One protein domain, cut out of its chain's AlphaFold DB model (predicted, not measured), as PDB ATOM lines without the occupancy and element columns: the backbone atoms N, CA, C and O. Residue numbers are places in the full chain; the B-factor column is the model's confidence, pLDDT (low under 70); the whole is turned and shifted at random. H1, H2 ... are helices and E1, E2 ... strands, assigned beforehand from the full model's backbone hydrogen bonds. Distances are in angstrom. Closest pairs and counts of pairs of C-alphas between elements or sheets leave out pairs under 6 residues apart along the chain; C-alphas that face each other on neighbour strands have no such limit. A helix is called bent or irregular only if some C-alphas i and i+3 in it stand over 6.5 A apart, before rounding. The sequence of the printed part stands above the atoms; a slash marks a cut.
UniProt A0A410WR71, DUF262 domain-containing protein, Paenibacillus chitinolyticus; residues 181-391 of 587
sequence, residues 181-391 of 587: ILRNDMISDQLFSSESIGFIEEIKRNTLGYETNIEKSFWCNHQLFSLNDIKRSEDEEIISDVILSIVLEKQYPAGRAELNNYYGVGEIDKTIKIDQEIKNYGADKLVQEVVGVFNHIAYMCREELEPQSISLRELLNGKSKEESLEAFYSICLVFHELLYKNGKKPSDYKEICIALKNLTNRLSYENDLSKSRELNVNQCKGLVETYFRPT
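Overview. This is residues 181 to 391 of the 587 residues of the protein "DUF262 domain-containing protein" of Paenibacillus chitinolyticus (UniProt A0A410WR71). A ball of crossed helices is built round the long helix H12, with H10 and H15 crossing it on opposite sides and H7 packing on a third. Away from this body, residues 190 to 209, with H3 and E1, stick out as an arm. The printed part has 211 residues with fifteen named helices and three named strands, in the order H1 H2 E1, H3 to H12, E2, H13 to H15, E3, and is mostly helix; its one sheet is antiparallel, E2 - E3. It is compact, with a radius of gyration of the C-alphas of 17.7 A and spans of 50 by 44 by 36 A.

Arrangement. H1, residues 181 to 184, only just touches H4, residues 210 to 215, with 3 pairs of C-alphas within 8 A, closest Arg 183 and Ile 214, 6.7 A. Between them come H2, residues 189 to 192, E1, residues 196 to 198, which pairs with no named strand, and H3, residues 199 to 207. H5, residues 218 to 221, only just touches H1, with 3 pairs, and H6, residues 227 to 231, only just touches H4, with 3 pairs. H7, residues 235 to 247, touches the hub H12, residues 321 to 341, at Val 242 and Tyr 329, C-alphas 6.6 A apart. H8, residues 256 to 262, only just touches H9, residues 271 to 281, with 3 pairs; H9 touches H7 at its residue 247 alone. H10, residues 283 to 304, touches H12 at a steep tilt of 65 degrees, opposite ways, closest C-alphas Val 293 and His 336, 5.9 A. H11, residues 312 to 316, only just touches H12, with 3 pairs. E2, residues 344 to 346, is antiparallel to E3, residues 388 to 390; N 345 and O 389 are 2.9 A apart. H13, residues 349 to 356, touches H10, about perpendicular at 88 degrees. H14, residues 359 to 362, and H15, residues 369 to 387, touch H12; the closest C-alphas of H15 and H12 are Val 377 and Ser 330, 4.8 A. O i to N i+4 pairs are within hydrogen-bond range in 2 of 3 for H8 and 13 of 15 for H15, and in every case in H3, H4, H6, H7 and H9 to H13.

Along the chain. H1 begins at C-alpha 181 (150.277, 135.160, 124.775), and E3 ends at C-alpha 390 (135.976, 114.095, 136.504). H10 is 31.7 A long, H12 28.9 A and irregular H15, with C-alphas 383 and 386 7.4 A apart, 28.0 A.

Size, cuts and confidence. The farthest C-alphas, Ile 200 and Thr 386, are 50.9 A apart. The printed part has no cut and no long link. Its mean pLDDT is 81.4; residues 181, 184 to 216, 253 to 254 and 391 are under 70.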
ATOM      1  N   ILE A 181     151.418 136.001 125.165       66.75
ATOM      2  CA  ILE A 181     150.277 135.160 124.775       66.75
ATOM      3  C   ILE A 181     148.972 135.742 125.329       66.75
ATOM      4  O   ILE A 181     148.017 135.920 124.578       66.75
ATOM      5  N   LEU A 182     148.952 136.080 126.619       73.31
ATOM      6  CA  LEU A 182     147.758 136.560 127.314       73.31
ATOM      7  C   LEU A 182     147.351 137.982 126.903       73.31
ATOM      8  O   LEU A 182     146.171 138.306 126.925       73.31
ATOM      9  N   ARG A 183     148.307 138.834 126.510       73.00
ATOM     10  CA  ARG A 183     148.024 140.204 126.043       73.00
ATOM     11  C   ARG A 183     147.492 140.268 124.612       73.00
ATOM     12  O   ARG A 183     146.808 141.229 124.284       73.00
ATOM     13  N   ASN A 184     147.854 139.315 123.747       56.25
ATOM     14  CA  ASN A 184     147.560 139.422 122.315       56.25
ATOM     15  C   ASN A 184     146.249 138.777 121.869       56.25
ATOM     16  O   ASN A 184     145.921 138.946 120.700       56.25
ATOM     17  N   ASP A 185     145.552 137.986 122.693       47.31
ATOM     18  CA  ASP A 185     144.432 137.116 122.255       47.31
ATOM     19  C   ASP A 185     144.745 136.231 121.014       47.31
ATOM     20  O   ASP A 185     143.879 135.532 120.488       47.31
ATOM     21  N   MET A 186     146.000 136.218 120.550       37.78
ATOM     22  CA  MET A 186     146.459 135.719 119.257       37.78
ATOM     23  C   MET A 186     147.799 135.025 119.487       37.78
ATOM     24  O   MET A 186     148.851 135.655 119.618       37.78
ATOM     25  N   ILE A 187     147.758 133.698 119.566       35.12
ATOM     26  CA  ILE A 187     148.963 132.877 119.668       35.12
ATOM     27  C   ILE A 187     149.479 132.672 118.246       35.12
ATOM     28  O   ILE A 187     148.944 131.868 117.485       35.12
ATOM     29  N   SER A 188     150.551 133.370 117.871       32.91
ATOM     30  CA  SER A 188     151.370 132.941 116.740       32.91
ATOM     31  C   SER A 188     152.734 132.448 117.232       32.91
ATOM     32  O   SER A 188     153.570 133.210 117.709       32.91
ATOM     33  N   ASP A 189     152.975 131.145 117.062       30.58
ATOM     34  CA  ASP A 189     154.256 130.474 117.354       30.58
ATOM     35  C   ASP A 189     155.468 131.048 116.592       30.58
ATOM     36  O   ASP A 189     156.611 130.751 116.924       30.58
ATOM     37  N   GLN A 190     155.259 131.902 115.584       32.28
ATOM     38  CA  GLN A 190     156.346 132.511 114.807       32.28
ATOM     39  C   GLN A 190     157.025 133.695 115.508       32.28
ATOM     40  O   GLN A 190     158.102 134.113 115.090       32.28
ATOM     41  N   LEU A 191     156.458 134.209 116.602       38.47
ATOM     42  CA  LEU A 191     156.984 135.386 117.302       38.47
ATOM     43  C   LEU A 191     158.242 135.137 118.136       38.47
ATOM     44  O   LEU A 191     158.794 136.081 118.698       38.47
ATOM     45  N   PHE A 192     158.675 133.883 118.223       40.53
ATOM     46  CA  PHE A 192     159.678 133.436 119.184       40.53
ATOM     47  C   PHE A 192     160.967 132.927 118.532       40.53
ATOM     48  O   PHE A 192     161.816 132.377 119.228       40.53
ATOM     49  N   SER A 193     161.129 133.094 117.213       34.88
ATOM     50  CA  SER A 193     162.312 132.590 116.501       34.88
ATOM     51  C   SER A 193     163.521 133.534 116.531       34.88
ATOM     52  O   SER A 193     164.632 133.081 116.274       34.88
ATOM     53  N   SER A 194     163.348 134.810 116.900       38.12
ATOM     54  CA  SER A 194     164.462 135.760 117.013       38.12
ATOM     55  C   SER A 194     164.249 136.761 118.149       38.12
ATOM     56  O   SER A 194     163.189 137.372 118.274       38.12
ATOM     57  N   GLU A 195     165.274 136.939 118.985       44.00
ATOM     58  CA  GLU A 195     165.310 137.982 120.025       44.00
ATOM     59  C   GLU A 195     165.431 139.394 119.436       44.00
ATOM     60  O   GLU A 195     165.056 140.380 120.079       44.00
ATOM     61  N   SER A 196     165.890 139.461 118.188       43.44
ATOM     62  CA  SER A 196     166.010 140.668 117.383       43.44
ATOM     63  C   SER A 196     164.901 140.689 116.346       43.44
ATOM     64  O   SER A 196     164.770 139.758 115.549       43.44
ATOM     65  N   ILE A 197     164.104 141.749 116.342       51.03
ATOM     66  CA  ILE A 197     163.055 141.955 115.344       51.03
ATOM     67  C   ILE A 197     163.436 143.157 114.489       51.03
ATOM     68  O   ILE A 197     163.979 144.148 114.990       51.03
ATOM     69  N   GLY A 198     163.180 143.054 113.184       52.66
ATOM     70  CA  GLY A 198     163.406 144.166 112.269       52.66
ATOM     71  C   GLY A 198     162.590 145.377 112.714       52.66
ATOM     72  O   GLY A 198     161.420 145.248 113.073       52.66
ATOM     73  N   PHE A 199     163.182 146.572 112.686       53.88
ATOM     74  CA  PHE A 199     162.524 147.793 113.167       53.88
ATOM     75  C   PHE A 199     161.159 148.035 112.483       53.88
ATOM     76  O   PHE A 199     160.212 148.484 113.121       53.88
ATOM     77  N   ILE A 200     161.020 147.642 111.209       51.12
ATOM     78  CA  ILE A 200     159.762 147.680 110.439       51.12
ATOM     79  C   ILE A 200     158.677 146.774 111.038       51.12
ATOM     80  O   ILE A 200     157.517 147.176 111.112       51.12
ATOM     81  N   GLU A 201     159.015 145.555 111.453       53.44
ATOM     82  CA  GLU A 201     158.048 144.615 112.040       53.44
ATOM     83  C   GLU A 201     157.544 145.113 113.397       53.44
ATOM     84  O   GLU A 201     156.363 144.976 113.721       53.44
ATOM     85  N   GLU A 202     158.428 145.749 114.166       56.31
ATOM     86  CA  GLU A 202     158.091 146.379 115.440       56.31
ATOM     87  C   GLU A 202     157.201 147.620 115.258       56.31
ATOM     88  O   GLU A 202     156.232 147.812 115.995       56.31
ATOM     89  N   ILE A 203     157.464 148.425 114.224       53.84
ATOM     90  CA  ILE A 203     156.599 149.542 113.825       53.84
ATOM     91  C   ILE A 203     155.223 149.037 113.409       53.84
ATOM     92  O   ILE A 203     154.230 149.486 113.970       53.84
ATOM     93  N   LYS A 204     155.145 148.063 112.493       51.03
ATOM     94  CA  LYS A 204     153.865 147.500 112.030       51.03
ATOM     95  C   LYS A 204     153.022 146.994 113.196       51.03
ATOM     96  O   LYS A 204     151.818 147.233 113.214       51.03
ATOM     97  N   ARG A 205     153.654 146.374 114.198       53.91
ATOM     98  CA  ARG A 205     153.005 146.004 115.460       53.91
ATOM     99  C   ARG A 205     152.336 147.195 116.138       53.91
ATOM    100  O   ARG A 205     151.154 147.116 116.439       53.91
ATOM    101  N   ASN A 206     153.073 148.284 116.341       50.38
ATOM    102  CA  ASN A 206     152.574 149.481 117.016       50.38
ATOM    103  C   ASN A 206     151.524 150.245 116.189       50.38
ATOM    104  O   ASN A 206     150.608 150.822 116.772       50.38
ATOM    105  N   THR A 207     151.613 150.232 114.852       42.00
ATOM    106  CA  THR A 207     150.674 150.943 113.964       42.00
ATOM    107  C   THR A 207     149.353 150.185 113.734       42.00
ATOM    108  O   THR A 207     148.334 150.813 113.466       42.00
ATOM    109  N   LEU A 208     149.317 148.851 113.871       43.06
ATOM    110  CA  LEU A 208     148.135 148.002 113.601       43.06
ATOM    111  C   LEU A 208     147.055 148.012 114.712       43.06
ATOM    112  O   LEU A 208     146.381 147.010 114.942       43.06
ATOM    113  N   GLY A 209     146.848 149.133 115.409       47.31
ATOM    114  CA  GLY A 209     145.823 149.228 116.461       47.31
ATOM    115  C   GLY A 209     146.179 148.461 117.740       47.31
ATOM    116  O   GLY A 209     145.307 147.931 118.423       47.31
ATOM    117  N   TYR A 210     147.471 148.375 118.073       47.88
ATOM    118  CA  TYR A 210     147.947 147.687 119.277       47.88
ATOM    119  C   TYR A 210     147.367 148.281 120.564       47.88
ATOM    120  O   TYR A 210     146.926 147.534 121.431       47.88
ATOM    121  N   GLU A 211     147.286 149.611 120.672       45.56
ATOM    122  CA  GLU A 211     146.656 150.262 121.830       45.56
ATOM    123  C   GLU A 211     145.163 149.925 121.926       45.56
ATOM    124  O   GLU A 211     144.690 149.530 122.990       45.56
ATOM    125  N   THR A 212     144.446 149.964 120.800       46.97
ATOM    126  CA  THR A 212     143.026 149.595 120.721       46.97
ATOM    127  C   THR A 212     142.774 148.109 120.994       46.97
ATOM    128  O   THR A 212     141.684 147.757 121.442       46.97
ATOM    129  N   ASN A 213     143.754 147.234 120.753       55.00
ATOM    130  CA  ASN A 213     143.682 145.813 121.102       55.00
ATOM    131  C   ASN A 213     144.032 145.555 122.575       55.00
ATOM    132  O   ASN A 213     143.367 144.738 123.204       55.00
ATOM    133  N   ILE A 214     145.003 146.268 123.163       61.69
ATOM    134  CA  ILE A 214     145.320 146.129 124.596       61.69
ATOM    135  C   ILE A 214     144.159 146.614 125.462       61.69
ATOM    136  O   ILE A 214     143.828 145.957 126.446       61.69
ATOM    137  N   GLU A 215     143.506 147.719 125.101       63.59
ATOM    138  CA  GLU A 215     142.312 148.184 125.820       63.59
ATOM    139  C   GLU A 215     141.191 147.135 125.826       63.59
ATOM    140  O   GLU A 215     140.444 147.036 126.797       63.59
ATOM    141  N   LYS A 216     141.119 146.310 124.774       65.38
ATOM    142  CA  LYS A 216     140.181 145.186 124.650       65.38
ATOM    143  C   LYS A 216     140.702 143.872 125.234       65.38
ATOM    144  O   LYS A 216     139.952 142.901 125.256       65.38
ATOM    145  N   SER A 217     141.953 143.819 125.697       73.94
ATOM    146  CA  SER A 217     142.531 142.606 126.284       73.94
ATOM    147  C   SER A 217     141.759 142.179 127.532       73.94
ATOM    148  O   SER A 217     141.198 143.022 128.238       73.94
ATOM    149  N   PHE A 218     141.796 140.881 127.850       83.44
ATOM    150  CA  PHE A 218     141.184 140.308 129.058       83.44
ATOM    151  C   PHE A 218     141.455 141.152 130.317       83.44
ATOM    152  O   PHE A 218     140.544 141.452 131.091       83.44
ATOM    153  N   TRP A 219     142.704 141.585 130.499       88.94
ATOM    154  CA  TRP A 219     143.135 142.337 131.672       88.94
ATOM    155  C   TRP A 219     142.426 143.682 131.839       88.94
ATOM    156  O   TRP A 219     141.982 144.007 132.945       88.94
ATOM    157  N   CYS A 220     142.330 144.450 130.752       86.94
ATOM    158  CA  CYS A 220     141.696 145.765 130.750       86.94
ATOM    159  C   CYS A 220     140.170 145.644 130.717       86.94
ATOM    160  O   CYS A 220     139.500 146.312 131.505       86.94
ATOM    161  N   ASN A 221     139.631 144.733 129.899       86.00
ATOM    162  CA  ASN A 221     138.194 144.480 129.789       86.00
ATOM    163  C   ASN A 221     137.577 144.080 131.139       86.00
ATOM    164  O   ASN A 221     136.501 144.541 131.513       86.00
ATOM    165  N   HIS A 222     138.299 143.281 131.930       92.31
ATOM    166  CA  HIS A 222     137.855 142.872 133.261       92.31
ATOM    167  C   HIS A 222     138.410 143.719 134.413       92.31
ATOM    168  O   HIS A 222     138.259 143.339 135.578       92.31
ATOM    169  N   GLN A 223     139.003 144.877 134.098       93.19
ATOM    170  CA  GLN A 223     139.447 145.897 135.052       93.19
ATOM    171  C   GLN A 223     140.434 145.392 136.124       93.19
ATOM    172  O   GLN A 223     140.523 145.964 137.216       93.19
ATOM    173  N   LEU A 224     141.187 144.329 135.820       93.00
ATOM    174  CA  LEU A 224     142.250 143.808 136.686       93.00
ATOM    175  C   LEU A 224     143.526 144.650 136.571       93.00
ATOM    176  O   LEU A 224     144.224 144.861 137.562       93.00
ATOM    177  N   PHE A 225     143.796 145.170 135.372       91.12
ATOM    178  CA  PHE A 225     144.908 146.073 135.091       91.12
ATOM    179  C   PHE A 225     144.454 147.235 134.211       91.12
ATOM    180  O   PHE A 225     143.631 147.072 133.309       91.12
ATOM    181  N   SER A 226     145.020 148.417 134.452       87.00
ATOM    182  CA  SER A 226     144.862 149.557 133.548       87.00
ATOM    183  C   SER A 226     145.759 149.419 132.313       87.00
ATOM    184  O   SER A 226     146.751 148.687 132.330       87.00
ATOM    185  N   LEU A 227     145.477 150.192 131.259       78.06
ATOM    186  CA  LEU A 227     146.351 150.276 130.081       78.06
ATOM    187  C   LEU A 227     147.798 150.641 130.465       78.06
ATOM    188  O   LEU A 227     148.752 150.093 129.914       78.06
ATOM    189  N   ASN A 228     147.969 151.539 131.439       75.88
ATOM    190  CA  ASN A 228     149.290 151.940 131.925       75.88
ATOM    191  C   ASN A 228     150.011 150.803 132.654       75.88
ATOM    192  O   ASN A 228     151.231 150.693 132.541       75.88
ATOM    193  N   ASP A 229     149.278 149.946 133.359       84.25
ATOM    194  CA  ASP A 229     149.864 148.802 134.056       84.25
ATOM    195  C   ASP A 229     150.380 147.762 133.055       84.25
ATOM    196  O   ASP A 229     151.505 147.284 133.187       84.25
ATOM    197  N   ILE A 230     149.600 147.474 132.003       81.50
ATOM    198  CA  ILE A 230     150.004 146.564 130.919       81.50
ATOM    199  C   ILE A 230     151.196 147.125 130.139       81.50
ATOM    200  O   ILE A 230     152.148 146.402 129.843       81.50
ATOM    201  N   LYS A 231     151.211 148.435 129.865       71.31
ATOM    202  CA  LYS A 231     152.368 149.113 129.251       71.31
ATOM    203  C   LYS A 231     153.642 148.961 130.089       71.31
ATOM    204  O   LYS A 231     154.736 148.870 129.534       71.31
ATOM    205  N   ARG A 232     153.493 148.893 131.415       73.12
ATOM    206  CA  ARG A 232     154.568 148.668 132.396       73.12
ATOM    207  C   ARG A 232     154.837 147.186 132.679       73.12
ATOM    208  O   ARG A 232     155.736 146.886 133.456       73.12
ATOM    209  N   SER A 233     154.127 146.284 131.999       81.12
ATOM    210  CA  SER A 233     154.210 144.827 132.141       81.12
ATOM    211  C   SER A 233     153.862 144.301 133.537       81.12
ATOM    212  O   SER A 233     154.304 143.221 133.911       81.12
ATOM    213  N   GLU A 234     153.072 145.033 134.327       86.62
ATOM    214  CA  GLU A 234     152.750 144.641 135.710       86.62
ATOM    215  C   GLU A 234     151.938 143.334 135.804       86.62
ATOM    216  O   GLU A 234     151.965 142.661 136.832       86.62
ATOM    217  N   ASP A 235     151.264 142.928 134.728       88.75
ATOM    218  CA  ASP A 235     150.599 141.625 134.600       88.75
ATOM    219  C   ASP A 235     151.576 140.438 134.645       88.75
ATOM    220  O   ASP A 235     151.206 139.337 135.044       88.75
ATOM    221  N   GLU A 236     152.854 140.637 134.327       91.06
ATOM    222  CA  GLU A 236     153.857 139.578 134.475       91.06
ATOM    223  C   GLU A 236     154.171 139.251 135.938       91.06
ATOM    224  O   GLU A 236     154.625 138.138 136.218       91.06
ATOM    225  N   GLU A 237     153.908 140.161 136.883       92.25
ATOM    226  CA  GLU A 237     154.085 139.871 138.312       92.25
ATOM    227  C   GLU A 237     153.100 138.784 138.764       92.25
ATOM    228  O   GLU A 237     153.508 137.809 139.391       92.25
ATOM    229  N   ILE A 238     151.824 138.885 138.369       92.56
ATOM    230  CA  ILE A 238     150.812 137.885 138.744       92.56
ATOM    231  C   ILE A 238     151.038 136.544 138.035       92.56
ATOM    232  O   ILE A 238     150.854 135.485 138.630       92.56
ATOM    233  N   ILE A 239     151.516 136.574 136.785       93.81
ATOM    234  CA  ILE A 239     151.920 135.364 136.054       93.81
ATOM    235  C   ILE A 239     153.109 134.694 136.761       93.81
ATOM    236  O   ILE A 239     153.142 133.469 136.888       93.81
ATOM    237  N   SER A 240     154.060 135.493 137.260       94.75
ATOM    238  CA  SER A 240     155.208 134.997 138.025       94.75
ATOM    239  C   SER A 240     154.770 134.320 139.316       94.75
ATOM    240  O   SER A 240     155.225 133.214 139.595       94.75
ATOM    241  N   ASP A 241     153.856 134.939 140.061       93.00
ATOM    242  CA  ASP A 241     153.301 134.371 141.290       93.00
ATOM    243  C   ASP A 241     152.626 133.016 141.041       93.00
ATOM    244  O   ASP A 241     152.894 132.052 141.758       93.00
ATOM    245  N   VAL A 242     151.787 132.915 140.004       94.69
ATOM    246  CA  VAL A 242     151.110 131.661 139.637       94.69
ATOM    247  C   VAL A 242     152.127 130.577 139.281       94.69
ATOM    248  O   VAL A 242     152.039 129.458 139.786       94.69
ATOM    249  N   ILE A 243     153.123 130.899 138.453       95.06
ATOM    250  CA  ILE A 243     154.140 129.928 138.036       95.06
ATOM    251  C   ILE A 243     155.002 129.467 139.199       95.06
ATOM    252  O   ILE A 243     155.225 128.266 139.340       95.06
ATOM    253  N   LEU A 244     155.470 130.392 140.037       94.56
ATOM    254  CA  LEU A 244     156.265 130.043 141.209       94.56
ATOM    255  C   LEU A 244     155.473 129.121 142.135       94.56
ATOM    256  O   LEU A 244     156.027 128.134 142.613       94.56
ATOM    257  N   SER A 245     154.175 129.365 142.316       93.25
ATOM    258  CA  SER A 245     153.325 128.509 143.147       93.25
ATOM    259  C   SER A 245     153.069 127.120 142.567       93.25
ATOM    260  O   SER A 245     152.999 126.145 143.318       93.25
ATOM    261  N   ILE A 246     152.957 127.006 141.241       93.69
ATOM    262  CA  ILE A 246     152.811 125.713 140.558       93.69
ATOM    263  C   ILE A 246     154.111 124.911 140.650       93.69
ATOM    264  O   ILE A 246     154.086 123.739 141.020       93.69
ATOM    265  N   VAL A 247     155.237 125.546 140.320       92.50
ATOM    266  CA  VAL A 247     156.538 124.887 140.148       92.50
ATOM    267  C   VAL A 247     157.191 124.541 141.484       92.50
ATOM    268  O   VAL A 247     157.795 123.484 141.609       92.50
ATOM    269  N   LEU A 248     157.060 125.399 142.500       89.19
ATOM    270  CA  LEU A 248     157.622 125.143 143.832       89.19
ATOM    271  C   LEU A 248     156.718 124.263 144.708       89.19
ATOM    272  O   LEU A 248     157.071 124.005 145.858       89.19
ATOM    273  N   GLU A 249     155.540 123.875 144.202       79.31
ATOM    274  CA  GLU A 249     154.489 123.150 144.931       79.31
ATOM    275  C   GLU A 249     154.132 123.771 146.292       79.31
ATOM    276  O   GLU A 249     153.717 123.096 147.236       79.31
ATOM    277  N   LYS A 250     154.292 125.089 146.407       77.44
ATOM    278  CA  LYS A 250     154.037 125.850 147.625       77.44
ATOM    279  C   LYS A 250     153.483 127.209 147.252       77.44
ATOM    280  O   LYS A 250     153.964 127.826 146.312       77.44
ATOM    281  N   GLN A 251     152.538 127.707 148.045       75.19
ATOM    282  CA  GLN A 251     152.010 129.055 147.880       75.19
ATOM    283  C   GLN A 251     153.124 130.090 148.029       75.19
ATOM    284  O   GLN A 251     153.695 130.272 149.109       75.19
ATOM    285  N   TYR A 252     153.456 130.730 146.914       75.69
ATOM    286  CA  TYR A 252     154.495 131.732 146.836       75.69
ATOM    287  C   TYR A 252     154.048 133.011 147.562       75.69
ATOM    288  O   TYR A 252     152.963 133.519 147.270       75.69
ATOM    289  N   PRO A 253     154.834 133.569 148.499       69.19
ATOM    290  CA  PRO A 253     154.486 134.835 149.130       69.19
ATOM    291  C   PRO A 253     154.649 135.975 148.117       69.19
ATOM    292  O   PRO A 253     155.747 136.172 147.601       69.19
ATOM    293  N   ALA A 254     153.589 136.750 147.860       66.69
ATOM    294  CA  ALA A 254     153.639 137.952 147.016       66.69
ATOM    295  C   ALA A 254     154.531 139.039 147.637       66.69
ATOM    296  O   ALA A 254     154.073 139.996 148.260       66.69
ATOM    297  N   GLY A 255     155.842 138.879 147.497       76.81
ATOM    298  CA  GLY A 255     156.841 139.816 147.980       76.81
ATOM    299  C   GLY A 255     157.738 140.242 146.836       76.81
ATOM    300  O   GLY A 255     158.466 139.421 146.287       76.81
ATOM    301  N   ARG A 256     157.761 141.539 146.509       81.81
ATOM    302  CA  ARG A 256     158.637 142.070 145.447       81.81
ATOM    303  C   ARG A 256     160.112 141.735 145.680       81.81
ATOM    304  O   ARG A 256     160.801 141.399 144.724       81.81
ATOM    305  N   ALA A 257     160.580 141.799 146.929       84.62
ATOM    306  CA  ALA A 257     161.953 141.446 147.293       84.62
ATOM    307  C   ALA A 257     162.252 139.962 147.037       84.62
ATOM    308  O   ALA A 257     163.293 139.623 146.480       84.62
ATOM    309  N   GLU A 258     161.309 139.083 147.378       88.44
ATOM    310  CA  GLU A 258     161.438 137.657 147.096       88.44
ATOM    311  C   GLU A 258     161.354 137.384 145.588       88.44
ATOM    312  O   GLU A 258     162.113 136.568 145.074       88.44
ATOM    313  N   LEU A 259     160.530 138.129 144.846       89.94
ATOM    314  CA  LEU A 259     160.372 137.938 143.402       89.94
ATOM    315  C   LEU A 259     161.654 138.325 142.666       89.94
ATOM    316  O   LEU A 259     162.107 137.613 141.774       89.94
ATOM    317  N   ASN A 260     162.299 139.404 143.108       90.12
ATOM    318  CA  ASN A 260     163.593 139.840 142.595       90.12
ATOM    319  C   ASN A 260     164.669 138.745 142.704       90.12
ATOM    320  O   ASN A 260     165.503 138.630 141.803       90.12
ATOM    321  N   ASN A 261     164.633 137.909 143.750       91.88
ATOM    322  CA  ASN A 261     165.566 136.792 143.923       91.88
ATOM    323  C   ASN A 261     165.456 135.768 142.774       91.88
ATOM    324  O   ASN A 261     166.471 135.272 142.283       91.88
ATOM    325  N   TYR A 262     164.240 135.489 142.292       91.88
ATOM    326  CA  TYR A 262     163.988 134.556 141.183       91.88
ATOM    327  C   TYR A 262     164.350 135.117 139.801       91.88
ATOM    328  O   TYR A 262     164.627 134.348 138.885       91.88
ATOM    329  N   TYR A 263     164.418 136.443 139.667       89.25
ATOM    330  CA  TYR A 263     164.916 137.127 138.468       89.25
ATOM    331  C   TYR A 263     166.422 137.448 138.528       89.25
ATOM    332  O   TYR A 263     166.977 138.019 137.591       89.25
ATOM    333  N   GLY A 264     167.106 137.095 139.623       86.38
ATOM    334  CA  GLY A 264     168.545 137.334 139.787       86.38
ATOM    335  C   GLY A 264     168.924 138.803 140.007       86.38
ATOM    336  O   GLY A 264     170.089 139.155 139.837       86.38
ATOM    337  N   VAL A 265     167.952 139.646 140.375       85.56
ATOM    338  CA  VAL A 265     168.131 141.078 140.693       85.56
ATOM    339  C   VAL A 265     167.930 141.383 142.186       85.56
ATOM    340  O   VAL A 265     167.969 142.539 142.599       85.56
ATOM    341  N   GLY A 266     167.662 140.354 142.995       86.00
ATOM    342  CA  GLY A 266     167.532 140.436 144.450       86.00
ATOM    343  C   GLY A 266     168.840 140.154 145.194       86.00
ATOM    344  O   GLY A 266     169.885 139.934 144.587       86.00
ATOM    345  N   GLU A 267     168.774 140.147 146.527       88.31
ATOM    346  CA  GLU A 267     169.930 139.869 147.395       88.31
ATOM    347  C   GLU A 267     170.387 138.405 147.317       88.31
ATOM    348  O   GLU A 267     171.571 138.110 147.478       88.31
ATOM    349  N   ILE A 268     169.449 137.485 147.071       89.44
ATOM    350  CA  ILE A 268     169.701 136.047 146.986       89.44
ATOM    351  C   ILE A 268     169.414 135.597 145.558       89.44
ATOM    352  O   ILE A 268     168.277 135.656 145.103       89.44
ATOM    353  N   ASP A 269     170.418 135.090 144.851       89.50
ATOM    354  CA  ASP A 269     170.213 134.566 143.502       89.50
ATOM    355  C   ASP A 269     169.536 133.183 143.546       89.50
ATOM    356  O   ASP A 269     170.136 132.194 143.974       89.50
ATOM    357  N   LYS A 270     168.270 133.111 143.112       92.50
ATOM    358  CA  LYS A 270     167.480 131.869 143.023       92.50
ATOM    359  C   LYS A 270     167.295 131.374 141.586       92.50
ATOM    360  O   LYS A 270     166.574 130.397 141.382       92.50
ATOM    361  N   THR A 271     167.959 131.993 140.606       91.62
ATOM    362  CA  THR A 271     167.775 131.710 139.168       91.62
ATOM    363  C   THR A 271     168.076 130.256 138.800       91.62
ATOM    364  O   THR A 271     167.265 129.600 138.153       91.62
ATOM    365  N   ILE A 272     169.187 129.703 139.296       91.62
ATOM    366  CA  ILE A 272     169.580 128.306 139.039       91.62
ATOM    367  C   ILE A 272     168.523 127.330 139.565       91.62
ATOM    368  O   ILE A 272     168.186 126.360 138.889       91.62
ATOM    369  N   LYS A 273     167.997 127.591 140.768       92.06
ATOM    370  CA  LYS A 273     166.995 126.726 141.395       92.06
ATOM    371  C   LYS A 273     165.710 126.715 140.572       92.06
ATOM    372  O   LYS A 273     165.223 125.644 140.239       92.06
ATOM    373  N   ILE A 274     165.171 127.884 140.222       93.69
ATOM    374  CA  ILE A 274     163.901 127.940 139.483       93.69
ATOM    375  C   ILE A 274     164.023 127.380 138.067       93.69
ATOM    376  O   ILE A 274     163.124 126.670 137.627       93.69
ATOM    377  N   ASP A 275     165.146 127.600 137.383       92.69
ATOM    378  CA  ASP A 275     165.367 127.030 136.052       92.69
ATOM    379  C   ASP A 275     165.442 125.491 136.099       92.69
ATOM    380  O   ASP A 275     164.950 124.819 135.188       92.69
ATOM    381  N   GLN A 276     165.991 124.911 137.174       92.56
ATOM    382  CA  GLN A 276     165.952 123.462 137.406       92.56
ATOM    383  C   GLN A 276     164.529 122.956 137.656       92.56
ATOM    384  O   GLN A 276     164.132 121.966 137.044       92.56
ATOM    385  N   GLU A 277     163.746 123.635 138.496       93.88
ATOM    386  CA  GLU A 277     162.365 123.219 138.775       93.88
ATOM    387  C   GLU A 277     161.466 123.333 137.532       93.88
ATOM    388  O   GLU A 277     160.715 122.409 137.223       93.88
ATOM    389  N   ILE A 278     161.602 124.400 136.735       91.81
ATOM    390  CA  ILE A 278     160.894 124.543 135.449       91.81
ATOM    391  C   ILE A 278     161.282 123.418 134.488       91.81
ATOM    392  O   ILE A 278     160.426 122.862 133.794       91.81
ATOM    393  N   LYS A 279     162.569 123.059 134.438       88.12
ATOM    394  CA  LYS A 279     163.049 121.954 133.605       88.12
ATOM    395  C   LYS A 279     162.466 120.612 134.052       88.12
ATOM    396  O   LYS A 279     162.064 119.832 133.194       88.12
ATOM    397  N   ASN A 280     162.408 120.358 135.360       88.88
ATOM    398  CA  ASN A 280     161.830 119.137 135.926       88.88
ATOM    399  C   ASN A 280     160.324 119.043 135.652       88.88
ATOM    400  O   ASN A 280     159.825 117.969 135.323       88.88
ATOM    401  N   TYR A 281     159.615 120.168 135.745       87.88
ATOM    402  CA  TYR A 281     158.189 120.247 135.445       87.88
ATOM    403  C   TYR A 281     157.885 120.051 133.948       87.88
ATOM    404  O   TYR A 281     156.891 119.425 133.574       87.88
ATOM    405  N   GLY A 282     158.758 120.586 133.091       81.56
ATOM    406  CA  GLY A 282     158.584 120.670 131.644       81.56
ATOM    407  C   GLY A 282     158.041 122.038 131.233       81.56
ATOM    408  O   GLY A 282     156.857 122.323 131.400       81.56
ATOM    409  N   ALA A 283     158.899 122.880 130.651       77.56
ATOM    410  CA  ALA A 283     158.572 124.267 130.304       77.56
ATOM    411  C   ALA A 283     157.359 124.398 129.365       77.56
ATOM    412  O   ALA A 283     156.473 125.212 129.617       77.56
ATOM    413  N   ASP A 284     157.280 123.581 128.310       71.56
ATOM    414  CA  ASP A 284     156.157 123.637 127.363       71.56
ATOM    415  C   ASP A 284     154.846 123.177 127.999       71.56
ATOM    416  O   ASP A 284     153.804 123.796 127.785       71.56
ATOM    417  N   LYS A 285     154.909 122.136 128.838       77.25
ATOM    418  CA  LYS A 285     153.768 121.669 129.626       77.25
ATOM    419  C   LYS A 285     153.277 122.777 130.559       77.25
ATOM    420  O   LYS A 285     152.095 123.088 130.554       77.25
ATOM    421  N   LEU A 286     154.180 123.429 131.293       82.75
ATOM    422  CA  LEU A 286     153.837 124.538 132.187       82.75
ATOM    423  C   LEU A 286     153.151 125.691 131.442       82.75
ATOM    424  O   LEU A 286     152.133 126.199 131.903       82.75
ATOM    425  N   VAL A 287     153.675 126.078 130.274       77.62
ATOM    426  CA  VAL A 287     153.052 127.107 129.425       77.62
ATOM    427  C   VAL A 287     151.642 126.685 129.011       77.62
ATOM    428  O   VAL A 287     150.717 127.480 129.146       77.62
ATOM    429  N   GLN A 288     151.461 125.446 128.541       73.38
ATOM    430  CA  GLN A 288     150.151 124.926 128.136       73.38
ATOM    431  C   GLN A 288     149.148 124.920 129.290       73.38
ATOM    432  O   GLN A 288     147.999 125.311 129.097       73.38
ATOM    433  N   GLU A 289     149.571 124.510 130.484       83.19
ATOM    434  CA  GLU A 289     148.694 124.446 131.651       83.19
ATOM    435  C   GLU A 289     148.299 125.834 132.155       83.19
ATOM    436  O   GLU A 289     147.117 126.090 132.379       83.19
ATOM    437  N   VAL A 290     149.257 126.761 132.275       86.44
ATOM    438  CA  VAL A 290     148.970 128.138 132.703       86.44
ATOM    439  C   VAL A 290     148.066 128.832 131.686       86.44
ATOM    440  O   VAL A 290     147.021 129.355 132.057       86.44
ATOM    441  N   VAL A 291     148.397 128.781 130.393       78.88
ATOM    442  CA  VAL A 291     147.542 129.361 129.342       78.88
ATOM    443  C   VAL A 291     146.162 128.697 129.331       78.88
ATOM    444  O   VAL A 291     145.150 129.381 129.200       78.88
ATOM    445  N   GLY A 292     146.092 127.380 129.538       73.88
ATOM    446  CA  GLY A 292     144.839 126.640 129.644       73.88
ATOM    447  C   GLY A 292     143.953 127.120 130.795       73.88
ATOM    448  O   GLY A 292     142.756 127.323 130.586       73.88
ATOM    449  N   VAL A 293     144.519 127.365 131.980       87.00
ATOM    450  CA  VAL A 293     143.800 127.964 133.121       87.00
ATOM    451  C   VAL A 293     143.219 129.322 132.746       87.00
ATOM    452  O   VAL A 293     142.015 129.540 132.894       87.00
ATOM    453  N   PHE A 294     144.057 130.214 132.215       85.75
ATOM    454  CA  PHE A 294     143.639 131.552 131.801       85.75
ATOM    455  C   PHE A 294     142.518 131.502 130.762       85.75
ATOM    456  O   PHE A 294     141.542 132.235 130.888       85.75
ATOM    457  N   ASN A 295     142.601 130.589 129.795       76.25
ATOM    458  CA  ASN A 295     141.567 130.402 128.783       76.25
ATOM    459  C   ASN A 295     140.218 129.987 129.386       76.25
ATOM    460  O   ASN A 295     139.186 130.493 128.951       76.25
ATOM    461  N   HIS A 296     140.194 129.102 130.389       82.06
ATOM    462  CA  HIS A 296     138.939 128.721 131.052       82.06
ATOM    463  C   HIS A 296     138.331 129.897 131.828       82.06
ATOM    464  O   HIS A 296     137.116 130.087 131.793       82.06
ATOM    465  N   ILE A 297     139.161 130.708 132.491       88.94
ATOM    466  CA  ILE A 297     138.697 131.901 133.213       88.94
ATOM    467  C   ILE A 297     138.194 132.964 132.229       88.94
ATOM    468  O   ILE A 297     137.118 133.525 132.428       88.94
ATOM    469  N   ALA A 298     138.925 133.217 131.143       81.75
ATOM    470  CA  ALA A 298     138.522 134.157 130.101       81.75
ATOM    471  C   ALA A 298     137.219 133.718 129.421       81.75
ATOM    472  O   ALA A 298     136.326 134.535 129.222       81.75
ATOM    473  N   TYR A 299     137.070 132.423 129.126       76.25
ATOM    474  CA  TYR A 299     135.836 131.866 128.576       76.25
ATOM    475  C   TYR A 299     134.653 132.043 129.532       76.25
ATOM    476  O   TYR A 299     133.605 132.531 129.123       76.25
ATOM    477  N   MET A 300     134.835 131.712 130.813       86.94
ATOM    478  CA  MET A 300     133.828 131.944 131.848       86.94
ATOM    479  C   MET A 300     133.371 133.409 131.859       86.94
ATOM    480  O   MET A 300     132.177 133.689 131.892       86.94
ATOM    481  N   CYS A 301     134.317 134.348 131.802       86.00
ATOM    482  CA  CYS A 301     133.992 135.767 131.805       86.00
ATOM    483  C   CYS A 301     133.263 136.202 130.523       86.00
ATOM    484  O   CYS A 301     132.289 136.949 130.606       86.00
ATOM    485  N   ARG A 302     133.683 135.696 129.359       81.00
ATOM    486  CA  ARG A 302     133.061 135.983 128.061       81.00
ATOM    487  C   ARG A 302     131.625 135.485 127.962       81.00
ATOM    488  O   ARG A 302     130.774 136.192 127.441       81.00
ATOM    489  N   GLU A 303     131.353 134.280 128.447       79.31
ATOM    490  CA  GLU A 303     130.015 133.692 128.337       79.31
ATOM    491  C   GLU A 303     129.058 134.230 129.405       79.31
ATOM    492  O   GLU A 303     127.884 134.457 129.121       79.31
ATOM    493  N   GLU A 304     129.542 134.466 130.628       89.31
ATOM    494  CA  GLU A 304     128.659 134.767 131.761       89.31
ATOM    495  C   GLU A 304     128.656 136.244 132.166       89.31
ATOM    496  O   GLU A 304     127.634 136.738 132.641       89.31
ATOM    497  N   LEU A 305     129.767 136.971 132.005       90.50
ATOM    498  CA  LEU A 305     129.913 138.337 132.531       90.50
ATOM    499  C   LEU A 305     129.786 139.409 131.445       90.50
ATOM    500  O   LEU A 305     129.036 140.371 131.621       90.50
ATOM    501  N   GLU A 306     130.459 139.233 130.304       86.94
ATOM    502  CA  GLU A 306     130.440 140.205 129.201       86.94
ATOM    503  C   GLU A 306     129.027 140.500 128.654       86.94
ATOM    504  O   GLU A 306     128.717 141.680 128.469       86.94
ATOM    505  N   PRO A 307     128.106 139.521 128.479       86.38
ATOM    506  CA  PRO A 307     126.741 139.801 128.024       86.38
ATOM    507  C   PRO A 307     125.944 140.661 129.010       86.38
ATOM    508  O   PRO A 307     124.974 141.313 128.631       86.38
ATOM    509  N   GLN A 308     126.361 140.667 130.278       90.88
ATOM    510  CA  GLN A 308     125.781 141.477 131.346       90.88
ATOM    511  C   GLN A 308     126.550 142.790 131.558       90.88
ATOM    512  O   GLN A 308     126.180 143.569 132.431       90.88
ATOM    513  N   SER A 309     127.599 143.049 130.763       91.06
ATOM    514  CA  SER A 309     128.520 144.183 130.929       91.06
ATOM    515  C   SER A 309     129.144 144.247 132.329       91.06
ATOM    516  O   SER A 309     129.340 145.329 132.874       91.06
ATOM    517  N   ILE A 310     129.434 143.082 132.918       94.50
ATOM    518  CA  ILE A 310     130.078 142.951 134.228       94.50
ATOM    519  C   ILE A 310     131.546 142.567 134.018       94.50
ATOM    520  O   ILE A 310     131.870 141.653 133.262       94.50
ATOM    521  N   SER A 311     132.456 143.242 134.710       95.31
ATOM    522  CA  SER A 311     133.872 142.872 134.757       95.31
ATOM    523  C   SER A 311     134.146 141.796 135.816       95.31
ATOM    524  O   SER A 311     133.411 141.658 136.798       95.31
ATOM    525  N   LEU A 312     135.248 141.044 135.679       96.50
ATOM    526  CA  LEU A 312     135.638 140.078 136.712       96.50
ATOM    527  C   LEU A 312     135.913 140.783 138.047       96.50
ATOM    528  O   LEU A 312     135.494 140.295 139.091       96.50
ATOM    529  N   ARG A 313     136.551 141.961 138.030       96.56
ATOM    530  CA  ARG A 313     136.769 142.754 139.246       96.56
ATOM    531  C   ARG A 313     135.463 143.090 139.975       96.56
ATOM    532  O   ARG A 313     135.408 142.969 141.201       96.56
ATOM    533  N   GLU A 314     134.422 143.477 139.241       96.31
ATOM    534  CA  GLU A 314     133.097 143.759 139.809       96.31
ATOM    535  C   GLU A 314     132.434 142.498 140.371       96.31
ATOM    536  O   GLU A 314     131.924 142.539 141.490       96.31
ATOM    537  N   LEU A 315     132.494 141.362 139.658       97.19
ATOM    538  CA  LEU A 315     131.984 140.079 140.163       97.19
ATOM    539  C   LEU A 315     132.630 139.716 141.507       97.19
ATOM    540  O   LEU A 315     131.947 139.310 142.455       97.19
ATOM    541  N   LEU A 316     133.953 139.859 141.581       96.88
ATOM    542  CA  LEU A 316     134.739 139.506 142.757       96.88
ATOM    543  C   LEU A 316     134.539 140.489 143.916       96.88
ATOM    544  O   LEU A 316     134.855 140.116 145.041       96.88
ATOM    545  N   ASN A 317     133.968 141.676 143.670       94.88
ATOM    546  CA  ASN A 317     133.851 142.800 144.608       94.88
ATOM    547  C   ASN A 317     135.214 143.352 145.069       94.88
ATOM    548  O   ASN A 317     135.422 143.654 146.247       94.88
ATOM    549  N   GLY A 318     136.175 143.451 144.151       89.06
ATOM    550  CA  GLY A 318     137.518 143.945 144.456       89.06
ATOM    551  C   GLY A 318     137.578 145.464 144.601       89.06
ATOM    552  O   GLY A 318     137.524 146.194 143.604       89.06
ATOM    553  N   LYS A 319     137.730 145.954 145.841       87.88
ATOM    554  CA  LYS A 319     137.794 147.398 146.125       87.88
ATOM    555  C   LYS A 319     139.123 147.976 145.661       87.88
ATOM    556  O   LYS A 319     139.146 149.012 144.997       87.88
ATOM    557  N   SER A 320     140.218 147.274 145.940       90.12
ATOM    558  CA  SER A 320     141.553 147.607 145.440       90.12
ATOM    559  C   SER A 320     142.003 146.666 144.320       90.12
ATOM    560  O   SER A 320     141.412 145.606 144.080       90.12
ATOM    561  N   LYS A 321     143.066 147.065 143.613       88.88
ATOM    562  CA  LYS A 321     143.717 146.214 142.611       88.88
ATOM    563  C   LYS A 321     144.311 144.978 143.285       88.88
ATOM    564  O   LYS A 321     144.128 143.874 142.795       88.88
ATOM    565  N   GLU A 322     144.943 145.153 144.439       89.06
ATOM    566  CA  GLU A 322     145.603 144.096 145.202       89.06
ATOM    567  C   GLU A 322     144.612 143.017 145.655       89.06
ATOM    568  O   GLU A 322     144.862 141.836 145.435       89.06
ATOM    569  N   GLU A 323     143.451 143.408 146.196       90.88
ATOM    570  CA  GLU A 323     142.384 142.466 146.575       90.88
ATOM    571  C   GLU A 323     141.871 141.678 145.361       90.88
ATOM    572  O   GLU A 323     141.640 140.470 145.434       90.88
ATOM    573  N   SER A 324     141.706 142.367 144.227       93.56
ATOM    574  CA  SER A 324     141.238 141.758 142.978       93.56
ATOM    575  C   SER A 324     142.247 140.741 142.442       93.56
ATOM    576  O   SER A 324     141.861 139.651 142.018       93.56
ATOM    577  N   LEU A 325     143.538 141.082 142.478       93.69
ATOM    578  CA  LEU A 325     144.619 140.215 142.014       93.69
ATOM    579  C   LEU A 325     144.834 139.015 142.937       93.69
ATOM    580  O   LEU A 325     145.112 137.930 142.440       93.69
ATOM    581  N   GLU A 326     144.648 139.163 144.247       93.00
ATOM    582  CA  GLU A 326     144.744 138.049 145.197       93.00
ATOM    583  C   GLU A 326     143.593 137.037 145.016       93.00
ATOM    584  O   GLU A 326     143.804 135.818 145.027       93.00
ATOM    585  N   ALA A 327     142.378 137.525 144.746       95.56
ATOM    586  CA  ALA A 327     141.259 136.672 144.345       95.56
ATOM    587  C   ALA A 327     141.526 135.977 143.002       95.56
ATOM    588  O   ALA A 327     141.334 134.767 142.881       95.56
ATOM    589  N   PHE A 328     142.016 136.719 142.005       96.50
ATOM    590  CA  PHE A 328     142.355 136.173 140.693       96.50
ATOM    591  C   PHE A 328     143.454 135.098 140.767       96.50
ATOM    592  O   PHE A 328     143.318 134.032 140.166       96.50
ATOM    593  N   TYR A 329     144.505 135.339 141.555       95.62
ATOM    594  CA  TYR A 329     145.557 134.370 141.864       95.62
ATOM    595  C   TYR A 329     144.979 133.078 142.451       95.62
ATOM    596  O   TYR A 329     145.294 131.981 141.981       95.62
ATOM    597  N   SER A 330     144.084 133.211 143.436       96.31
ATOM    598  CA  SER A 330     143.440 132.066 144.085       96.31
ATOM    599  C   SER A 330     142.636 131.238 143.081       96.31
ATOM    600  O   SER A 330     142.766 130.015 143.047       96.31
ATOM    601  N   ILE A 331     141.874 131.898 142.203       97.81
ATOM    602  CA  ILE A 331     141.120 131.243 141.124       97.81
ATOM    603  C   ILE A 331     142.065 130.493 140.180       97.81
ATOM    604  O   ILE A 331     141.799 129.335 139.861       97.81
ATOM    605  N   CYS A 332     143.178 131.110 139.768       97.31
ATOM    606  CA  CYS A 332     144.143 130.482 138.864       97.31
ATOM    607  C   CYS A 332     144.700 129.173 139.434       97.31
ATOM    608  O   CYS A 332     144.734 128.162 138.733       97.31
ATOM    609  N   LEU A 333     145.100 129.162 140.707       97.00
ATOM    610  CA  LEU A 333     145.652 127.955 141.327       97.00
ATOM    611  C   LEU A 333     144.606 126.869 141.560       97.00
ATOM    612  O   LEU A 333     144.899 125.694 141.349       97.00
ATOM    613  N   VAL A 334     143.381 127.246 141.926       97.44
ATOM    614  CA  VAL A 334     142.279 126.284 142.052       97.44
ATOM    615  C   VAL A 334     141.945 125.661 140.699       97.44
ATOM    616  O   VAL A 334     141.800 124.444 140.605       97.44
ATOM    617  N   PHE A 335     141.862 126.464 139.635       96.19
ATOM    618  CA  PHE A 335     141.637 125.950 138.285       96.19
ATOM    619  C   PHE A 335     142.788 125.048 137.841       96.19
ATOM    620  O   PHE A 335     142.525 123.976 137.304       96.19
ATOM    621  N   HIS A 336     144.044 125.429 138.101       95.62
ATOM    622  CA  HIS A 336     145.210 124.596 137.790       95.62
ATOM    623  C   HIS A 336     145.130 123.229 138.474       95.62
ATOM    624  O   HIS A 336     145.231 122.195 137.813       95.62
ATOM    625  N   GLU A 337     144.878 123.218 139.785       94.62
ATOM    626  CA  GLU A 337     144.757 121.989 140.561       94.62
ATOM    627  C   GLU A 337     143.605 121.117 140.048       94.62
ATOM    628  O   GLU A 337     143.797 119.931 139.772       94.62
ATOM    629  N   LEU A 338     142.415 121.692 139.865       93.75
ATOM    630  CA  LEU A 338     141.247 120.932 139.427       93.75
ATOM    631  C   LEU A 338     141.428 120.374 138.009       93.75
ATOM    632  O   LEU A 338     141.094 119.211 137.787       93.75
ATOM    633  N   LEU A 339     141.987 121.158 137.082       85.50
ATOM    634  CA  LEU A 339     142.196 120.762 135.685       85.50
ATOM    635  C   LEU A 339     143.305 119.717 135.527       85.50
ATOM    636  O   LEU A 339     143.098 118.695 134.871       85.50
ATOM    637  N   TYR A 340     144.475 119.958 136.122       86.69
ATOM    638  CA  TYR A 340     145.700 119.232 135.773       86.69
ATOM    639  C   TYR A 340     146.206 118.293 136.865       86.69
ATOM    640  O   TYR A 340     146.847 117.293 136.540       86.69
ATOM    641  N   LYS A 341     145.888 118.546 138.142       87.25
ATOM    642  CA  LYS A 341     146.204 117.607 139.235       87.25
ATOM    643  C   LYS A 341     145.068 116.616 139.479       87.25
ATOM    644  O   LYS A 341     145.326 115.432 139.679       87.25
ATOM    645  N   ASN A 342     143.818 117.075 139.399       87.50
ATOM    646  CA  ASN A 342     142.648 116.260 139.743       87.50
ATOM    647  C   ASN A 342     141.891 115.731 138.512       87.50
ATOM    648  O   ASN A 342     140.932 114.977 138.679       87.50
ATOM    649  N   GLY A 343     142.288 116.121 137.293       78.75
ATOM    650  CA  GLY A 343     141.686 115.636 136.045       78.75
ATOM    651  C   GLY A 343     140.200 115.982 135.895       78.75
ATOM    652  O   GLY A 343     139.432 115.227 135.294       78.75
ATOM    653  N   LYS A 344     139.765 117.098 136.484       84.06
ATOM    654  CA  LYS A 344     138.387 117.584 136.404       84.06
ATOM    655  C   LYS A 344     138.263 118.689 135.359       84.06
ATOM    656  O   LYS A 344     139.242 119.319 134.988       84.06
ATOM    657  N   LYS A 345     137.043 118.976 134.912       82.00
ATOM    658  CA  LYS A 345     136.735 120.138 134.062       82.00
ATOM    659  C   LYS A 345     135.544 120.923 134.603       82.00
ATOM    660  O   LYS A 345     134.681 120.300 135.231       82.00
ATOM    661  N   PRO A 346     135.467 122.247 134.354       82.19
ATOM    662  CA  PRO A 346     134.264 123.019 134.635       82.19
ATOM    663  C   PRO A 346     133.056 122.364 133.967       82.19
ATOM    664  O   PRO A 346     133.080 122.077 132.771       82.19
ATOM    665  N   SER A 347     132.020 122.094 134.751       82.00
ATOM    666  CA  SER A 347     130.762 121.520 134.261       82.00
ATOM    667  C   SER A 347     129.645 122.551 134.141       82.00
ATOM    668  O   SER A 347     128.705 122.323 133.386       82.00
ATOM    669  N   ASP A 348     129.764 123.676 134.851       81.56
ATOM    670  CA  ASP A 348     128.801 124.773 134.833       81.56
ATOM    671  C   ASP A 348     129.512 126.102 135.143       81.56
ATOM    672  O   ASP A 348     129.865 126.382 136.289       81.56
ATOM    673  N   TYR A 349     129.776 126.910 134.112       86.44
ATOM    674  CA  TYR A 349     130.464 128.196 134.271       86.44
ATOM    675  C   TYR A 349     129.612 129.243 134.988       86.44
ATOM    676  O   TYR A 349     130.149 130.059 135.739       86.44
ATOM    677  N   LYS A 350     128.293 129.190 134.806       88.00
ATOM    678  CA  LYS A 350     127.356 130.104 135.448       88.00
ATOM    679  C   LYS A 350     127.372 129.922 136.959       88.00
ATOM    680  O   LYS A 350     127.500 130.895 137.703       88.00
ATOM    681  N   GLU A 351     127.292 128.679 137.415       93.38
ATOM    682  CA  GLU A 351     127.339 128.380 138.844       93.38
ATOM    683  C   GLU A 351     128.712 128.693 139.459       93.38
ATOM    684  O   GLU A 351     128.779 129.204 140.577       93.38
ATOM    685  N   ILE A 352     129.805 128.497 138.710       95.75
ATOM    686  CA  ILE A 352     131.140 128.944 139.136       95.75
ATOM    687  C   ILE A 352     131.163 130.469 139.332       95.75
ATOM    688  O   ILE A 352     131.610 130.936 140.379       95.75
ATOM    689  N   CYS A 353     130.632 131.256 138.391       95.81
ATOM    690  CA  CYS A 353     130.520 132.712 138.541       95.81
ATOM    691  C   CYS A 353     129.717 133.109 139.787       95.81
ATOM    692  O   CYS A 353     130.129 133.992 140.541       95.81
ATOM    693  N   ILE A 354     128.587 132.440 140.040       95.88
ATOM    694  CA  ILE A 354     127.762 132.681 141.232       95.88
ATOM    695  C   ILE A 354     128.553 132.370 142.510       95.88
ATOM    696  O   ILE A 354     128.528 133.164 143.454       95.88
ATOM    697  N   ALA A 355     129.286 131.256 142.536       96.81
ATOM    698  CA  ALA A 355     130.103 130.849 143.676       96.81
ATOM    699  C   ALA A 355     131.254 131.830 143.962       96.81
ATOM    700  O   ALA A 355     131.548 132.109 145.129       96.81
ATOM    701  N   LEU A 356     131.858 132.392 142.910       97.50
ATOM    702  CA  LEU A 356     132.934 133.386 142.980       97.50
ATOM    703  C   LEU A 356     132.445 134.803 143.321       97.50
ATOM    704  O   LEU A 356     133.256 135.683 143.619       97.50
ATOM    705  N   LYS A 357     131.132 135.052 143.311       96.75
ATOM    706  CA  LYS A 357     130.585 136.377 143.605       96.75
ATOM    707  C   LYS A 357     130.974 136.841 145.013       96.75
ATOM    708  O   LYS A 357     130.707 136.165 146.016       96.75
ATOM    709  N   ASN A 358     131.535 138.049 145.083       95.75
ATOM    710  CA  ASN A 358     132.081 138.656 146.298       95.75
ATOM    711  C   ASN A 358     133.219 137.845 146.949       95.75
ATOM    712  O   ASN A 358     133.333 137.845 148.178       95.75
ATOM    713  N   LEU A 359     134.027 137.116 146.165       96.31
ATOM    714  CA  LEU A 359     135.125 136.303 146.697       96.31
ATOM    715  C   LEU A 359     136.097 137.123 147.556       96.31
ATOM    716  O   LEU A 359     136.516 136.629 148.597       96.31
ATOM    717  N   THR A 360     136.405 138.372 147.190       94.75
ATOM    718  CA  THR A 360     137.364 139.216 147.936       94.75
ATOM    719  C   THR A 360     136.963 139.422 149.394       94.75
ATOM    720  O   THR A 360     137.826 139.440 150.266       94.75
ATOM    721  N   ASN A 361     135.658 139.492 149.686       92.56
ATOM    722  CA  ASN A 361     135.131 139.634 151.048       92.56
ATOM    723  C   ASN A 361     135.310 138.366 151.897       92.56
ATOM    724  O   ASN A 361     135.087 138.406 153.105       92.56
ATOM    725  N   ARG A 362     135.623 137.231 151.264       91.62
ATOM    726  CA  ARG A 362     135.804 135.931 151.921       91.62
ATOM    727  C   ARG A 362     137.276 135.603 152.158       91.62
ATOM    728  O   ARG A 362     137.545 134.700 152.940       91.62
ATOM    729  N   LEU A 363     138.193 136.316 151.500       91.12
ATOM    730  CA  LEU A 363     139.630 136.099 151.629       91.12
ATOM    731  C   LEU A 363     140.142 136.572 152.991       91.12
ATOM    732  O   LEU A 363     139.657 137.550 153.562       91.12
ATOM    733  N   SER A 364     141.141 135.863 153.503       87.12
ATOM    734  CA  SER A 364     141.751 136.090 154.810       87.12
ATOM    735  C   SER A 364     143.149 136.683 154.639       87.12
ATOM    736  O   SER A 364     143.966 136.133 153.905       87.12
ATOM    737  N   TYR A 365     143.445 137.784 155.335       84.88
ATOM    738  CA  TYR A 365     144.727 138.494 155.256       84.88
ATOM    739  C   TYR A 365     145.507 138.327 156.563       84.88
ATOM    740  O   TYR A 365     145.360 139.104 157.503       84.88
ATOM    741  N   GLU A 366     146.314 137.271 156.619       80.62
ATOM    742  CA  GLU A 366     147.196 136.966 157.748       80.62
ATOM    743  C   GLU A 366     148.528 137.724 157.643       80.62
ATOM    744  O   GLU A 366     148.969 138.082 156.551       80.62
ATOM    745  N   ASN A 367     149.230 137.893 158.771       79.00
ATOM    746  CA  ASN A 367     150.582 138.479 158.777       79.00
ATOM    747  C   ASN A 367     151.587 137.656 157.946       79.00
ATOM    748  O   ASN A 367     152.545 138.201 157.401       79.00
ATOM    749  N   ASP A 368     151.385 136.336 157.868       80.19
ATOM    750  CA  ASP A 368     152.152 135.441 157.001       80.19
ATOM    751  C   ASP A 368     151.436 135.292 155.653       80.19
ATOM    752  O   ASP A 368     150.456 134.553 155.525       80.19
ATOM    753  N   LEU A 369     151.963 135.981 154.639       78.31
ATOM    754  CA  LEU A 369     151.438 135.991 153.271       78.31
ATOM    755  C   LEU A 369     151.306 134.587 152.664       78.31
ATOM    756  O   LEU A 369     150.377 134.340 151.900       78.31
ATOM    757  N   SER A 370     152.204 133.654 153.007       77.56
ATOM    758  CA  SER A 370     152.138 132.290 152.459       77.56
ATOM    759  C   SER A 370     150.935 131.538 153.029       77.56
ATOM    760  O   SER A 370     150.224 130.859 152.291       77.56
ATOM    761  N   LYS A 371     150.677 131.699 154.335       83.38
ATOM    762  CA  LYS A 371     149.511 131.102 155.007       83.38
ATOM    763  C   LYS A 371     148.206 131.737 154.547       83.38
ATOM    764  O   LYS A 371     147.239 131.022 154.321       83.38
ATOM    765  N   SER A 372     148.192 133.060 154.378       86.50
ATOM    766  CA  SER A 372     147.051 133.786 153.809       86.50
ATOM    767  C   SER A 372     146.672 133.216 152.436       86.50
ATOM    768  O   SER A 372     145.530 132.805 152.243       86.50
ATOM    769  N   ARG A 373     147.646 133.062 151.528       89.56
ATOM    770  CA  ARG A 373     147.434 132.465 150.199       89.56
ATOM    771  C   ARG A 373     146.933 131.027 150.246       89.56
ATOM    772  O   ARG A 373     146.028 130.672 149.498       89.56
ATOM    773  N   GLU A 374     147.482 130.203 151.132       88.88
ATOM    774  CA  GLU A 374     147.022 128.822 151.313       88.88
ATOM    775  C   GLU A 374     145.561 128.757 151.771       88.88
ATOM    776  O   GLU A 374     144.763 128.007 151.201       88.88
ATOM    777  N   LEU A 375     145.182 129.580 152.751       90.00
ATOM    778  CA  LEU A 375     143.798 129.690 153.212       90.00
ATOM    779  C   LEU A 375     142.870 130.164 152.090       90.00
ATOM    780  O   LEU A 375     141.825 129.554 151.871       90.00
ATOM    781  N   ASN A 376     143.275 131.194 151.346       94.12
ATOM    782  CA  ASN A 376     142.502 131.780 150.253       94.12
ATOM    783  C   ASN A 376     142.256 130.782 149.112       94.12
ATOM    784  O   ASN A 376     141.124 130.646 148.641       94.12
ATOM    785  N   VAL A 377     143.284 130.029 148.707       94.12
ATOM    786  CA  VAL A 377     143.169 128.974 147.686       94.12
ATOM    787  C   VAL A 377     142.222 127.870 148.157       94.12
ATOM    788  O   VAL A 377     141.317 127.483 147.416       94.12
ATOM    789  N   ASN A 378     142.355 127.407 149.403       93.00
ATOM    790  CA  ASN A 378     141.477 126.375 149.963       93.00
ATOM    791  C   ASN A 378     140.018 126.843 150.087       93.00
ATOM    792  O   ASN A 378     139.095 126.096 149.759       93.00
ATOM    793  N   GLN A 379     139.799 128.089 150.515       94.06
ATOM    794  CA  GLN A 379     138.471 128.699 150.564       94.06
ATOM    795  C   GLN A 379     137.864 128.804 149.164       94.06
ATOM    796  O   GLN A 379     136.731 128.376 148.961       94.06
ATOM    797  N   CYS A 380     138.621 129.310 148.187       96.88
ATOM    798  CA  CYS A 380     138.180 129.398 146.798       96.88
ATOM    799  C   CYS A 380     137.824 128.013 146.238       96.88
ATOM    800  O   CYS A 380     136.766 127.849 145.630       96.88
ATOM    801  N   LYS A 381     138.651 126.993 146.501       96.75
ATOM    802  CA  LYS A 381     138.399 125.607 146.084       96.75
ATOM    803  C   LYS A 381     137.083 125.078 146.641       96.75
ATOM    804  O   LYS A 381     136.274 124.563 145.874       96.75
ATOM    805  N   GLY A 382     136.842 125.259 147.941       95.75
ATOM    806  CA  GLY A 382     135.612 124.811 148.596       95.75
ATOM    807  C   GLY A 382     134.334 125.414 148.002       95.75
ATOM    808  O   GLY A 382     133.273 124.806 148.110       95.75
ATOM    809  N   LEU A 383     134.427 126.579 147.351       96.38
ATOM    810  CA  LEU A 383     133.294 127.225 146.686       96.38
ATOM    811  C   LEU A 383     133.014 126.667 145.292       96.38
ATOM    812  O   LEU A 383     131.853 126.594 144.897       96.38
ATOM    813  N   VAL A 384     134.055 126.315 144.534       96.75
ATOM    814  CA  VAL A 384     133.911 126.009 143.102       96.75
ATOM    815  C   VAL A 384     134.022 124.524 142.771       96.75
ATOM    816  O   VAL A 384     133.516 124.100 141.736       96.75
ATOM    817  N   GLU A 385     134.654 123.712 143.625       96.00
ATOM    818  CA  GLU A 385     134.998 122.318 143.311       96.00
ATOM    819  C   GLU A 385     133.782 121.450 142.948       96.00
ATOM    820  O   GLU A 385     133.893 120.568 142.095       96.00
ATOM    821  N   THR A 386     132.610 121.711 143.534       95.50
ATOM    822  CA  THR A 386     131.363 120.983 143.236       95.50
ATOM    823  C   THR A 386     130.875 121.172 141.801       95.50
ATOM    824  O   THR A 386     130.112 120.347 141.300       95.50
ATOM    825  N   TYR A 387     131.328 122.230 141.126       93.75
ATOM    826  CA  TYR A 387     130.985 122.543 139.740       93.75
ATOM    827  C   TYR A 387     132.029 122.032 138.743       93.75
ATOM    828  O   TYR A 387     131.931 122.306 137.545       93.75
ATOM    829  N   PHE A 388     132.997 121.242 139.209       90.12
ATOM    830  CA  PHE A 388     133.969 120.541 138.383       90.12
ATOM    831  C   PHE A 388     133.693 119.035 138.393       90.12
ATOM    832  O   PHE A 388     133.501 118.432 139.450       90.12
ATOM    833  N   ARG A 389     133.712 118.397 137.217       81.38
ATOM    834  CA  ARG A 389     133.459 116.951 137.077       81.38
ATOM    835  C   ARG A 389     134.696 116.200 136.586       81.38
ATOM    836  O   ARG A 389     135.417 116.754 135.755       81.38
ATOM    837  N   PRO A 390     134.940 114.961 137.061       75.44
ATOM    838  CA  PRO A 390     135.976 114.095 136.504       75.44
ATOM    839  C   PRO A 390     135.794 113.929 134.997       75.44
ATOM    840  O   PRO A 390     134.668 113.831 134.510       75.44
ATOM    841  N   THR A 391     136.901 113.912 134.264       59.25
ATOM    842  CA  THR A 391     136.908 113.598 132.835       59.25
ATOM    843  C   THR A 391     137.540 112.221 132.650       59.25
ATOM    844  O   THR A 391     138.699 112.030 133.000       59.25
TER     845      THR A 391